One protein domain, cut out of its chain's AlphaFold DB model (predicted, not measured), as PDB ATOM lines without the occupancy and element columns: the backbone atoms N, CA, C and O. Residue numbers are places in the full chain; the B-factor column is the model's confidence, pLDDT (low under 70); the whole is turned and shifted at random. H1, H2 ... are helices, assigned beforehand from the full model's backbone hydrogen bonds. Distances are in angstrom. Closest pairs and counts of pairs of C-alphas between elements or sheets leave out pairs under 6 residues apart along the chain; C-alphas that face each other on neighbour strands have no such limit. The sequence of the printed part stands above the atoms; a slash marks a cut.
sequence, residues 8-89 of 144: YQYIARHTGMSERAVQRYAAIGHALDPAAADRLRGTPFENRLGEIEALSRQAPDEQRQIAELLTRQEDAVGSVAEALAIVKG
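What this domain is: This is residues 8 to 89 of the 144 residues of an uncharacterized protein of Lentisphaerae bacterium (UniProt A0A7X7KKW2). Four helices, H3 to H6, make a head, and H2 leads away from it as an arm to H1, which makes a corner with it at the far end. In the head H3 and H5 run side by side, H6 crosses H5, and H4 touches H6. The printed part has 82 residues, with six named helices in the order H1 to H6 and no named strand: the class is all helix. It is only just compact, close to loose, with a radius of gyration of the C-alphas of 13.9 A, and its elongated outline spans 44 by 22 by 19 A.

How they stand to each other: H2, residues 19 to 31, is the longest helix. With residues 19 to 23 alone it touches H1, residues 8 to 15, only just about perpendicular at 70.3 degrees; their closest C-alphas, Ala 12 and Glu 19, are 5.2 A apart. H2 is close to but not clearly touching H4, residues 49 to 55; the closest C-alphas, Ile 28 and Glu 53, are 5.8 A apart. H4 touches H6, residues 80 to 87, the same way at a shallow tilt of 18 degrees, closest at C-alphas Glu 51 and Val 80, 5.8 A. H6 touches H5, residues 60 to 71, only just about perpendicular at 73 degrees, closest at C-alphas Ile 66 and Ala 83, 5.3 A. H5 touches H3, residues 34 to 40, the same way at a shallow tilt of 17 degrees, closest at C-alphas Ala 36 and Arg 64, 4.7 A. H1 and H4 are apart, for instance. In H1, H2, H3, H4, H5 and H6 every O i to N i+4 pair is within hydrogen-bond range.

Where its parts are: H2 is 18.4 A long and H5 16.8 A; H1 measures 10.3 A, H6 10.2 A, H3 10.0 A and H4 9.7 A. H1 begins at C-alpha 8 (250.118, 298.806, 377.071), and H6 ends at C-alpha 87 (269.374, 318.129, 398.584).

The domain as a whole: The two C-alphas farthest apart, Arg 13 and Gly 89, are 45.0 A apart. The printed part has no cut, and no link is long. Residues 73 to 76, between H5 and H6, have pLDDT under 70.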
ATOM      1  N   TYR A   8     248.720 299.244 376.975       86.94
ATOM      2  CA  TYR A   8     250.118 298.806 377.071       86.94
ATOM      3  C   TYR A   8     250.423 297.564 376.217       86.94
ATOM      4  O   TYR A   8     251.544 297.438 375.728       86.94
ATOM      5  N   GLN A   9     249.441 296.681 375.995       87.50
ATOM      6  CA  GLN A   9     249.569 295.516 375.107       87.50
ATOM      7  C   GLN A   9     249.632 295.957 373.649       87.50
ATOM      8  O   GLN A   9     250.506 295.519 372.898       87.50
ATOM      9  N   TYR A  10     248.776 296.916 373.285       89.62
ATOM     10  CA  TYR A  10     248.827 297.557 371.979       89.62
ATOM     11  C   TYR A  10     250.213 298.176 371.730       89.62
ATOM     12  O   TYR A  10     250.851 297.860 370.727       89.62
ATOM     13  N   ILE A  11     250.736 299.000 372.643       90.06
ATOM     14  CA  ILE A  11     252.057 299.628 372.465       90.06
ATOM     15  C   ILE A  11     253.177 298.584 372.404       90.06
ATOM     16  O   ILE A  11     254.040 298.681 371.533       90.06
ATOM     17  N   ALA A  12     253.160 297.570 373.271       90.44
ATOM     18  CA  ALA A  12     254.160 296.503 373.275       90.44
ATOM     19  C   ALA A  12     254.233 295.787 371.913       90.44
ATOM     20  O   ALA A  12     255.316 295.655 371.338       90.44
ATOM     21  N   ARG A  13     253.075 295.432 371.333       90.50
ATOM     22  CA  ARG A  13     252.994 294.775 370.016       90.50
ATOM     23  C   ARG A  13     253.588 295.619 368.887       90.50
ATOM     24  O   ARG A  13     254.222 295.066 367.995       90.50
ATOM     25  N   HIS A  14     253.382 296.934 368.909       89.38
ATOM     26  CA  HIS A  14     253.777 297.811 367.799       89.38
ATOM     27  C   HIS A  14     255.165 298.444 367.969       89.38
ATOM     28  O   HIS A  14     255.723 298.941 366.996       89.38
ATOM     29  N   THR A  15     255.741 298.418 369.173       89.25
ATOM     30  CA  THR A  15     257.078 298.980 369.451       89.25
ATOM     31  C   THR A  15     258.157 297.916 369.648       89.25
ATOM     32  O   THR A  15     259.333 298.255 369.758       89.25
ATOM     33  N   GLY A  16     257.781 296.631 369.721       88.88
ATOM     34  CA  GLY A  16     258.705 295.537 370.039       88.88
ATOM     35  C   GLY A  16     259.186 295.541 371.495       88.88
ATOM     36  O   GLY A  16     260.067 294.764 371.860       88.88
ATOM     37  N   MET A  17     258.622 296.410 372.338       90.25
ATOM     38  CA  MET A  17     258.879 296.430 373.774       90.25
ATOM     39  C   MET A  17     258.057 295.352 374.480       90.25
ATOM     40  O   MET A  17     256.967 294.990 374.046       90.25
ATOM     41  N   SER A  18     258.544 294.866 375.622       93.50
ATOM     42  CA  SER A  18     257.713 294.035 376.494       93.50
ATOM     43  C   SER A  18     256.634 294.879 377.174       93.50
ATOM     44  O   SER A  18     256.858 296.050 377.488       93.50
ATOM     45  N   GLU A  19     255.486 294.276 377.491       91.94
ATOM     46  CA  GLU A  19     254.423 294.936 378.269       91.94
ATOM     47  C   GLU A  19     254.965 295.534 379.575       91.94
ATOM     48  O   GLU A  19     254.646 296.667 379.934       91.94
ATOM     49  N   ARG A  20     255.868 294.806 380.246       90.88
ATOM     50  CA  ARG A  20     256.544 295.259 381.467       90.88
ATOM     51  C   ARG A  20     257.360 296.534 381.240       90.88
ATOM     52  O   ARG A  20     257.377 297.400 382.110       90.88
ATOM     53  N   ALA A  21     258.051 296.652 380.105       90.38
ATOM     54  CA  ALA A  21     258.803 297.858 379.779       90.38
ATOM     55  C   ALA A  21     257.855 299.044 379.560       90.38
ATOM     56  O   ALA A  21     258.068 300.094 380.160       90.38
ATOM     57  N   VAL A  22     256.778 298.855 378.791       90.88
ATOM     58  CA  VAL A  22     255.770 299.901 378.541       90.88
ATOM     59  C   VAL A  22     255.147 300.393 379.847       90.88
ATOM     60  O   VAL A  22     255.106 301.596 380.092       90.88
ATOM     61  N   GLN A  23     254.726 299.474 380.719       91.75
ATOM     62  CA  GLN A  23     254.168 299.817 382.029       91.75
ATOM     63  C   GLN A  23     255.170 300.586 382.898       91.75
ATOM     64  O   GLN A  23     254.798 301.563 383.544       91.75
ATOM     65  N   ARG A  24     256.450 300.190 382.885       93.06
ATOM     66  CA  ARG A  24     257.511 300.887 383.622       93.06
ATOM     67  C   ARG A  24     257.715 302.314 383.112       93.06
ATOM     68  O   ARG A  24     257.747 303.229 383.927       93.06
ATOM     69  N   TYR A  25     257.802 302.524 381.797       91.81
ATOM     70  CA  TYR A  25     257.915 303.871 381.222       91.81
ATOM     71  C   TYR A  25     256.701 304.742 381.557       91.81
ATOM     72  O   TYR A  25     256.867 305.903 381.922       91.81
ATOM     73  N   ALA A  26     255.494 304.174 381.487       91.56
ATOM     74  CA  ALA A  26     254.260 304.875 381.831       91.56
ATOM     75  C   ALA A  26     254.253 305.336 383.293       91.56
ATOM     76  O   ALA A  26     253.943 306.489 383.578       91.56
ATOM     77  N   ALA A  27     254.630 304.441 384.210       92.94
ATOM     78  CA  ALA A  27     254.689 304.736 385.636       92.94
ATOM     79  C   ALA A  27     255.725 305.824 385.952       92.94
ATOM     80  O   ALA A  27     255.428 306.741 386.712       92.94
ATOM     81  N   ILE A  28     256.907 305.752 385.331       94.38
ATOM     82  CA  ILE A  28     257.952 306.774 385.465       94.38
ATOM     83  C   ILE A  28     257.428 308.125 384.975       94.38
ATOM     84  O   ILE A  28     257.461 309.095 385.726       94.38
ATOM     85  N   GLY A  29     256.894 308.183 383.752       92.06
ATOM     86  CA  GLY A  29     256.380 309.426 383.175       92.06
ATOM     87  C   GLY A  29     255.232 310.034 383.982       92.06
ATOM     88  O   GLY A  29     255.156 311.249 384.102       92.06
ATOM     89  N   HIS A  30     254.371 309.204 384.579       93.44
ATOM     90  CA  HIS A  30     253.282 309.672 385.436       93.44
ATOM     91  C   HIS A  30     253.767 310.241 386.778       93.44
ATOM     92  O   HIS A  30     253.141 311.150 387.315       93.44
ATOM     93  N   ALA A  31     254.864 309.710 387.323       94.94
ATOM     94  CA  ALA A  31     255.419 310.132 388.608       94.94
ATOM     95  C   ALA A  31     256.399 311.317 388.505       94.94
ATOM     96  O   ALA A  31     256.819 311.853 389.532       94.94
ATOM     97  N   LEU A  32     256.781 311.717 387.288       96.19
ATOM     98  CA  LEU A  32     257.674 312.849 387.065       96.19
ATOM     99  C   LEU A  32     256.940 314.188 387.182       96.19
ATOM    100  O   LEU A  32     255.911 314.414 386.547       96.19
ATOM    101  N   ASP A  33     257.524 315.104 387.948       97.56
ATOM    102  CA  ASP A  33     257.123 316.505 387.980       97.56
ATOM    103  C   ASP A  33     257.379 317.148 386.597       97.56
ATOM    104  O   ASP A  33     258.500 317.058 386.077       97.56
ATOM    105  N   PRO A  34     256.379 317.812 385.983       96.25
ATOM    106  CA  PRO A  34     256.530 318.393 384.650       96.25
ATOM    107  C   PRO A  34     257.661 319.421 384.542       96.25
ATOM    108  O   PRO A  34     258.371 319.444 383.539       96.25
ATOM    109  N   ALA A  35     257.880 320.243 385.575       96.62
ATOM    110  CA  ALA A  35     258.924 321.265 385.550       96.62
ATOM    111  C   ALA A  35     260.327 320.652 385.683       96.62
ATOM    112  O   ALA A  35     261.283 321.153 385.083       96.62
ATOM    113  N   ALA A  36     260.463 319.561 386.442       96.12
ATOM    114  CA  ALA A  36     261.693 318.775 386.475       96.12
ATOM    115  C   ALA A  36     261.971 318.112 385.112       96.12
ATOM    116  O   ALA A  36     263.094 318.184 384.612       96.12
ATOM    117  N   ALA A  37     260.947 317.526 384.481       95.12
ATOM    118  CA  ALA A  37     261.062 316.886 383.170       95.12
ATOM    119  C   ALA A  37     261.486 317.874 382.069       95.12
ATOM    120  O   ALA A  37     262.421 317.593 381.317       95.12
ATOM    121  N   ASP A  38     260.847 319.045 382.007       96.12
ATOM    122  CA  ASP A  38     261.169 320.083 381.022       96.12
ATOM    123  C   ASP A  38     262.606 320.588 381.175       96.12
ATOM    124  O   ASP A  38     263.293 320.816 380.181       96.12
ATOM    125  N   ARG A  39     263.095 320.702 382.414       95.00
ATOM    126  CA  ARG A  39     264.471 321.124 382.693       95.00
ATOM    127  C   ARG A  39     265.509 320.088 382.255       95.00
ATOM    128  O   ARG A  39     266.603 320.464 381.849       95.00
ATOM    129  N   LEU A  40     265.181 318.797 382.318       93.75
ATOM    130  CA  LEU A  40     266.087 317.726 381.893       93.75
ATOM    131  C   LEU A  40     266.063 317.464 380.385       93.75
ATOM    132  O   LEU A  40     266.957 316.776 379.885       93.75
ATOM    133  N   ARG A  41     265.089 318.004 379.650       94.38
ATOM    134  CA  ARG A  41     265.009 317.847 378.196       94.38
ATOM    135  C   ARG A  41     266.234 318.465 377.510       94.38
ATOM    136  O   ARG A  41     266.651 319.573 377.832       94.38
ATOM    137  N   GLY A  42     266.824 317.746 376.560       91.50
ATOM    138  CA  GLY A  42     268.049 318.138 375.858       91.50
ATOM    139  C   GLY A  42     269.334 317.941 376.667       91.50
ATOM    140  O   GLY A  42     270.422 318.192 376.148       91.50
ATOM    141  N   THR A  43     269.242 317.478 377.916       91.00
ATOM    142  CA  THR A  43     270.413 317.197 378.756       91.00
ATOM    143  C   THR A  43     270.880 315.747 378.583       91.00
ATOM    144  O   THR A  43     270.104 314.879 378.171       91.00
ATOM    145  N   PRO A  44     272.123 315.409 378.975       89.75
ATOM    146  CA  PRO A  44     272.586 314.022 378.990       89.75
ATOM    147  C   PRO A  44     271.750 313.073 379.866       89.75
ATOM    148  O   PRO A  44     271.884 311.857 379.720       89.75
ATOM    149  N   PHE A  45     270.923 313.598 380.777       91.12
ATOM    150  CA  PHE A  45     270.070 312.812 381.668       91.12
ATOM    151  C   PHE A  45     268.749 312.391 381.022       91.12
ATOM    152  O   PHE A  45     268.220 311.354 381.414       91.12
ATOM    153  N   GLU A  46     268.263 313.108 379.999       92.25
ATOM    154  CA  GLU A  46     266.995 312.808 379.305       92.25
ATOM    155  C   GLU A  46     266.913 311.342 378.859       92.25
ATOM    156  O   GLU A  46     265.887 310.683 379.007       92.25
ATOM    157  N   ASN A  47     268.032 310.806 378.371       88.62
ATOM    158  CA  ASN A  47     268.113 309.460 377.809       88.62
ATOM    159  C   ASN A  47     268.646 308.406 378.798       88.62
ATOM    160  O   ASN A  47     268.904 307.263 378.417       88.62
ATOM    161  N   ARG A  48     268.831 308.758 380.076       92.19
ATOM    162  CA  ARG A  48     269.323 307.840 381.113       92.19
ATOM    163  C   ARG A  48     268.161 307.316 381.946       92.19
ATOM    164  O   ARG A  48     267.900 307.815 383.035       92.19
ATOM    165  N   LEU A  49     267.503 306.256 381.471       90.94
ATOM    166  CA  LEU A  49     266.325 305.677 382.139       90.94
ATOM    167  C   LEU A  49     266.541 305.393 383.636       90.94
ATOM    168  O   LEU A  49     265.629 305.601 384.426       90.94
ATOM    169  N   GLY A  50     267.733 304.934 384.033       93.00
ATOM    170  CA  GLY A  50     268.047 304.694 385.445       93.00
ATOM    171  C   GLY A  50     268.008 305.965 386.302       93.00
ATOM    172  O   GLY A  50     267.495 305.925 387.415       93.00
ATOM    173  N   GLU A  51     268.486 307.089 385.766       94.75
ATOM    174  CA  GLU A  51     268.466 308.395 386.438       94.75
ATOM    175  C   GLU A  51     267.038 308.949 386.487       94.75
ATOM    176  O   GLU A  51     266.557 309.334 387.547       94.75
ATOM    177  N   ILE A  52     266.316 308.901 385.364       95.44
ATOM    178  CA  ILE A  52     264.924 309.368 385.282       95.44
ATOM    179  C   ILE A  52     264.013 308.566 386.224       95.44
ATOM    180  O   ILE A  52     263.164 309.135 386.905       95.44
ATOM    181  N   GLU A  53     264.218 307.252 386.332       95.50
ATOM    182  CA  GLU A  53     263.490 306.413 387.287       95.50
ATOM    183  C   GLU A  53     263.895 306.693 388.745       95.50
ATOM    184  O   GLU A  53     263.061 306.629 389.646       95.50
ATOM    185  N   ALA A  54     265.171 306.984 389.017       95.25
ATOM    186  CA  ALA A  54     265.606 307.386 390.355       95.25
ATOM    187  C   ALA A  54     264.969 308.719 390.772       95.25
ATOM    188  O   ALA A  54     264.528 308.858 391.916       95.25
ATOM    189  N   LEU A  55     264.868 309.658 389.829       96.50
ATOM    190  CA  LEU A  55     264.235 310.954 390.018       96.50
ATOM    191  C   LEU A  55     262.737 310.807 390.285       96.50
ATOM    192  O   LEU A  55     262.245 311.337 391.274       96.50
ATOM    193  N   SER A  56     262.025 310.015 389.475       96.69
ATOM    194  CA  SER A  56     260.570 309.832 389.593       96.69
ATOM    195  C   SER A  56     260.121 309.195 390.915       96.69
ATOM    196  O   SER A  56     258.930 309.132 391.198       96.69
ATOM    197  N   ARG A  57     261.053 308.657 391.712       96.38
ATOM    198  CA  ARG A  57     260.780 308.100 393.046       96.38
ATOM    199  C   ARG A  57     260.818 309.147 394.162       96.38
ATOM    200  O   ARG A  57     260.435 308.818 395.280       96.38
ATOM    201  N   GLN A  58     261.310 310.354 393.888       97.00
ATOM    202  CA  GLN A  58     261.415 311.429 394.878       97.00
ATOM    203  C   GLN A  58     260.129 312.263 394.928       97.00
ATOM    204  O   GLN A  58     259.312 312.214 394.003       97.00
ATOM    205  N   ALA A  59     259.945 313.049 395.991       95.44
ATOM    206  CA  ALA A  59     258.817 313.974 396.080       95.44
ATOM    207  C   ALA A  59     258.921 315.081 395.005       95.44
ATOM    208  O   ALA A  59     260.037 315.451 394.641       95.44
ATOM    209  N   PRO A  60     257.807 315.661 394.510       95.69
ATOM    210  CA  PRO A  60     257.842 316.655 393.425       95.69
ATOM    211  C   PRO A  60     258.798 317.830 393.676       95.69
ATOM    212  O   PRO A  60     259.510 318.265 392.774       95.69
ATOM    213  N   ASP A  61     258.863 318.312 394.916       95.62
ATOM    214  CA  ASP A  61     259.760 319.402 395.310       95.62
ATOM    215  C   ASP A  61     261.236 318.990 395.207       95.62
ATOM    216  O   ASP A  61     262.045 319.728 394.641       95.62
ATOM    217  N   GLU A  62     261.576 317.784 395.671       95.50
ATOM    218  CA  GLU A  62     262.921 317.208 395.550       95.50
ATOM    219  C   GLU A  62     263.289 316.982 394.080       95.50
ATOM    220  O   GLU A  62     264.416 317.263 393.677       95.50
ATOM    221  N   GLN A  63     262.341 316.531 393.248       97.62
ATOM    222  CA  GLN A  63     262.578 316.334 391.818       97.62
ATOM    223  C   GLN A  63     263.016 317.631 391.133       97.62
ATOM    224  O   GLN A  63     263.969 317.630 390.351       97.62
ATOM    225  N   ARG A  64     262.353 318.750 391.450       96.94
ATOM    226  CA  ARG A  64     262.696 320.065 390.891       96.94
ATOM    227  C   ARG A  64     264.071 320.541 391.353       96.94
ATOM    228  O   ARG A  64     264.845 321.009 390.520       96.94
ATOM    229  N   GLN A  65     264.395 320.372 392.635       94.88
ATOM    230  CA  GLN A  65     265.709 320.734 393.182       94.88
ATOM    231  C   GLN A  65     266.837 319.890 392.571       94.88
ATOM    232  O   GLN A  65     267.870 320.420 392.171       94.88
ATOM    233  N   ILE A  66     266.624 318.580 392.425       94.88
ATOM    234  CA  ILE A  66     267.583 317.678 391.780       94.88
ATOM    235  C   ILE A  66     267.794 318.066 390.314       94.88
ATOM    236  O   ILE A  66     268.935 318.167 389.870       94.88
ATOM    237  N   ALA A  67     266.717 318.313 389.562       95.00
ATOM    238  CA  ALA A  67     266.818 318.741 388.169       95.00
ATOM    239  C   ALA A  67     267.566 320.077 388.030       95.00
ATOM    240  O   ALA A  67     268.311 320.265 387.068       95.00
ATOM    241  N   GLU A  68     267.409 320.997 388.984       93.75
ATOM    242  CA  GLU A  68     268.204 322.224 389.042       93.75
ATOM    243  C   GLU A  68     269.696 321.926 389.227       93.75
ATOM    244  O   GLU A  68     270.503 322.383 388.421       93.75
ATOM    245  N   LEU A  69     270.071 321.107 390.213       91.62
ATOM    246  CA  LEU A  69     271.475 320.749 390.458       91.62
ATOM    247  C   LEU A  69     272.123 320.044 389.260       91.62
ATOM    248  O   LEU A  69     273.256 320.352 388.901       91.62
ATOM    249  N   LEU A  70     271.397 319.140 388.599       91.31
ATOM    250  CA  LEU A  70     271.886 318.403 387.425       91.31
ATOM    251  C   LEU A  70     272.145 319.295 386.202       91.31
ATOM    252  O   LEU A  70     272.834 318.872 385.276       91.31
ATOM    253  N   THR A  71     271.567 320.498 386.167       90.88
ATOM    254  CA  THR A  71     271.625 321.401 385.006       90.88
ATOM    255  C   THR A  71     272.448 322.667 385.240       90.88
ATOM    256  O   THR A  71     272.610 323.464 384.314       90.88
ATOM    257  N   ARG A  72     273.019 322.851 386.437       86.56
ATOM    258  CA  ARG A  72     273.968 323.939 386.722       86.56
ATOM    259  C   ARG A  72     275.286 323.729 385.969       86.56
ATOM    260  O   ARG A  72     275.788 322.618 385.907       86.56
ATOM    261  N   GLN A  73     275.857 324.791 385.396       68.88
ATOM    262  CA  GLN A  73     277.090 324.687 384.594       68.88
ATOM    263  C   GLN A  73     278.369 324.557 385.430       68.88
ATOM    264  O   GLN A  73     279.301 323.889 384.992       68.88
ATOM    265  N   GLU A  74     278.420 325.190 386.602       59.16
ATOM    266  CA  GLU A  74     279.647 325.284 387.412       59.16
ATOM    267  C   GLU A  74     279.814 324.085 388.361       59.16
ATOM    268  O   GLU A  74     280.932 323.620 388.547       59.16
ATOM    269  N   ASP A  75     278.701 323.498 388.826       61.16
ATOM    270  CA  ASP A  75     278.667 322.389 389.796       61.16
ATOM    271  C   ASP A  75     277.670 321.288 389.387       61.16
ATOM    272  O   ASP A  75     276.892 320.780 390.202       61.16
ATOM    273  N   ALA A  76     277.632 320.938 388.097       65.56
ATOM    274  CA  ALA A  76     276.772 319.856 387.621       65.56
ATOM    275  C   ALA A  76     277.192 318.520 388.251       65.56
ATOM    276  O   ALA A  76     278.231 317.940 387.927       65.56
ATOM    277  N   VAL A  77     276.332 318.010 389.123       81.00
ATOM    278  CA  VAL A  77     276.461 316.682 389.726       81.00
ATOM    279  C   VAL A  77     276.293 315.589 388.671       81.00
ATOM    280  O   VAL A  77     275.520 315.714 387.719       81.00
ATOM    281  N   GLY A  78     277.033 314.490 388.816       84.38
ATOM    282  CA  GLY A  78     277.126 313.453 387.788       84.38
ATOM    283  C   GLY A  78     275.940 312.487 387.751       84.38
ATOM    284  O   GLY A  78     275.821 311.706 386.799       84.38
ATOM    285  N   SER A  79     275.088 312.509 388.782       90.19
ATOM    286  CA  SER A  79     273.959 311.588 388.959       90.19
ATOM    287  C   SER A  79     272.855 312.161 389.851       90.19
ATOM    288  O   SER A  79     273.100 313.016 390.702       90.19
ATOM    289  N   VAL A  80     271.644 311.620 389.718       90.81
ATOM    290  CA  VAL A  80     270.498 311.901 390.595       90.81
ATOM    291  C   VAL A  80     270.795 311.511 392.041       90.81
ATOM    292  O   VAL A  80     270.353 312.195 392.957       90.81
ATOM    293  N   ALA A  81     271.553 310.435 392.270       89.44
ATOM    294  CA  ALA A  81     271.912 309.998 393.618       89.44
ATOM    295  C   ALA A  81     272.809 311.019 394.340       89.44
ATOM    296  O   ALA A  81     272.596 311.311 395.514       89.44
ATOM    297  N   GLU A  82     273.784 311.582 393.626       87.25
ATOM    298  CA  GLU A  82     274.652 312.647 394.135       87.25
ATOM    299  C   GLU A  82     273.863 313.939 394.381       87.25
ATOM    300  O   GLU A  82     273.959 314.523 395.459       87.25
ATOM    301  N   ALA A  83     273.002 314.327 393.435       90.38
ATOM    302  CA  ALA A  83     272.099 315.465 393.594       90.38
ATOM    303  C   ALA A  83     271.192 315.320 394.829       90.38
ATOM    304  O   ALA A  83     271.019 316.261 395.601       90.38
ATOM    305  N   LEU A  84     270.628 314.125 395.034       90.88
ATOM    306  CA  LEU A  84     269.759 313.813 396.165       90.88
ATOM    307  C   LEU A  84     270.506 313.908 397.499       90.88
ATOM    308  O   LEU A  84     269.930 314.373 398.480       90.88
ATOM    309  N   ALA A  85     271.770 313.477 397.548       87.81
ATOM    310  CA  ALA A  85     272.597 313.610 398.745       87.81
ATOM    311  C   ALA A  85     272.749 315.087 399.138       87.81
ATOM    312  O   ALA A  85     272.491 315.435 400.290       87.81
ATOM    313  N   ILE A  86     273.042 315.955 398.167       88.25
ATOM    314  CA  ILE A  86     273.167 317.404 398.378       88.25
ATOM    315  C   ILE A  86     271.840 318.020 398.829       88.25
ATOM    316  O   ILE A  86     271.814 318.751 399.818       88.25
ATOM    317  N   VAL A  87     270.722 317.680 398.174       89.38
ATOM    318  CA  VAL A  87     269.374 318.129 398.584       89.38
ATOM    319  C   VAL A  87     269.060 317.724 400.026       89.38
ATOM    320  O   VAL A  87     268.470 318.494 400.779       89.38
ATOM    321  N   LYS A  88     269.503 316.536 400.446       87.88
ATOM    322  CA  LYS A  88     269.336 316.028 401.814       87.88
ATOM    323  C   LYS A  88     270.396 316.538 402.793       87.88
ATOM    324  O   LYS A  88     270.493 315.995 403.890       87.88
ATOM    325  N   GLY A  89     271.209 317.524 402.414       82.06
ATOM    326  CA  GLY A  89     272.238 318.114 403.274       82.06
ATOM    327  C   GLY A  89     273.410 317.181 403.591       82.06
ATOM    328  O   GLY A  89     274.123 317.407 404.565       82.06
TER     329      GLY A  89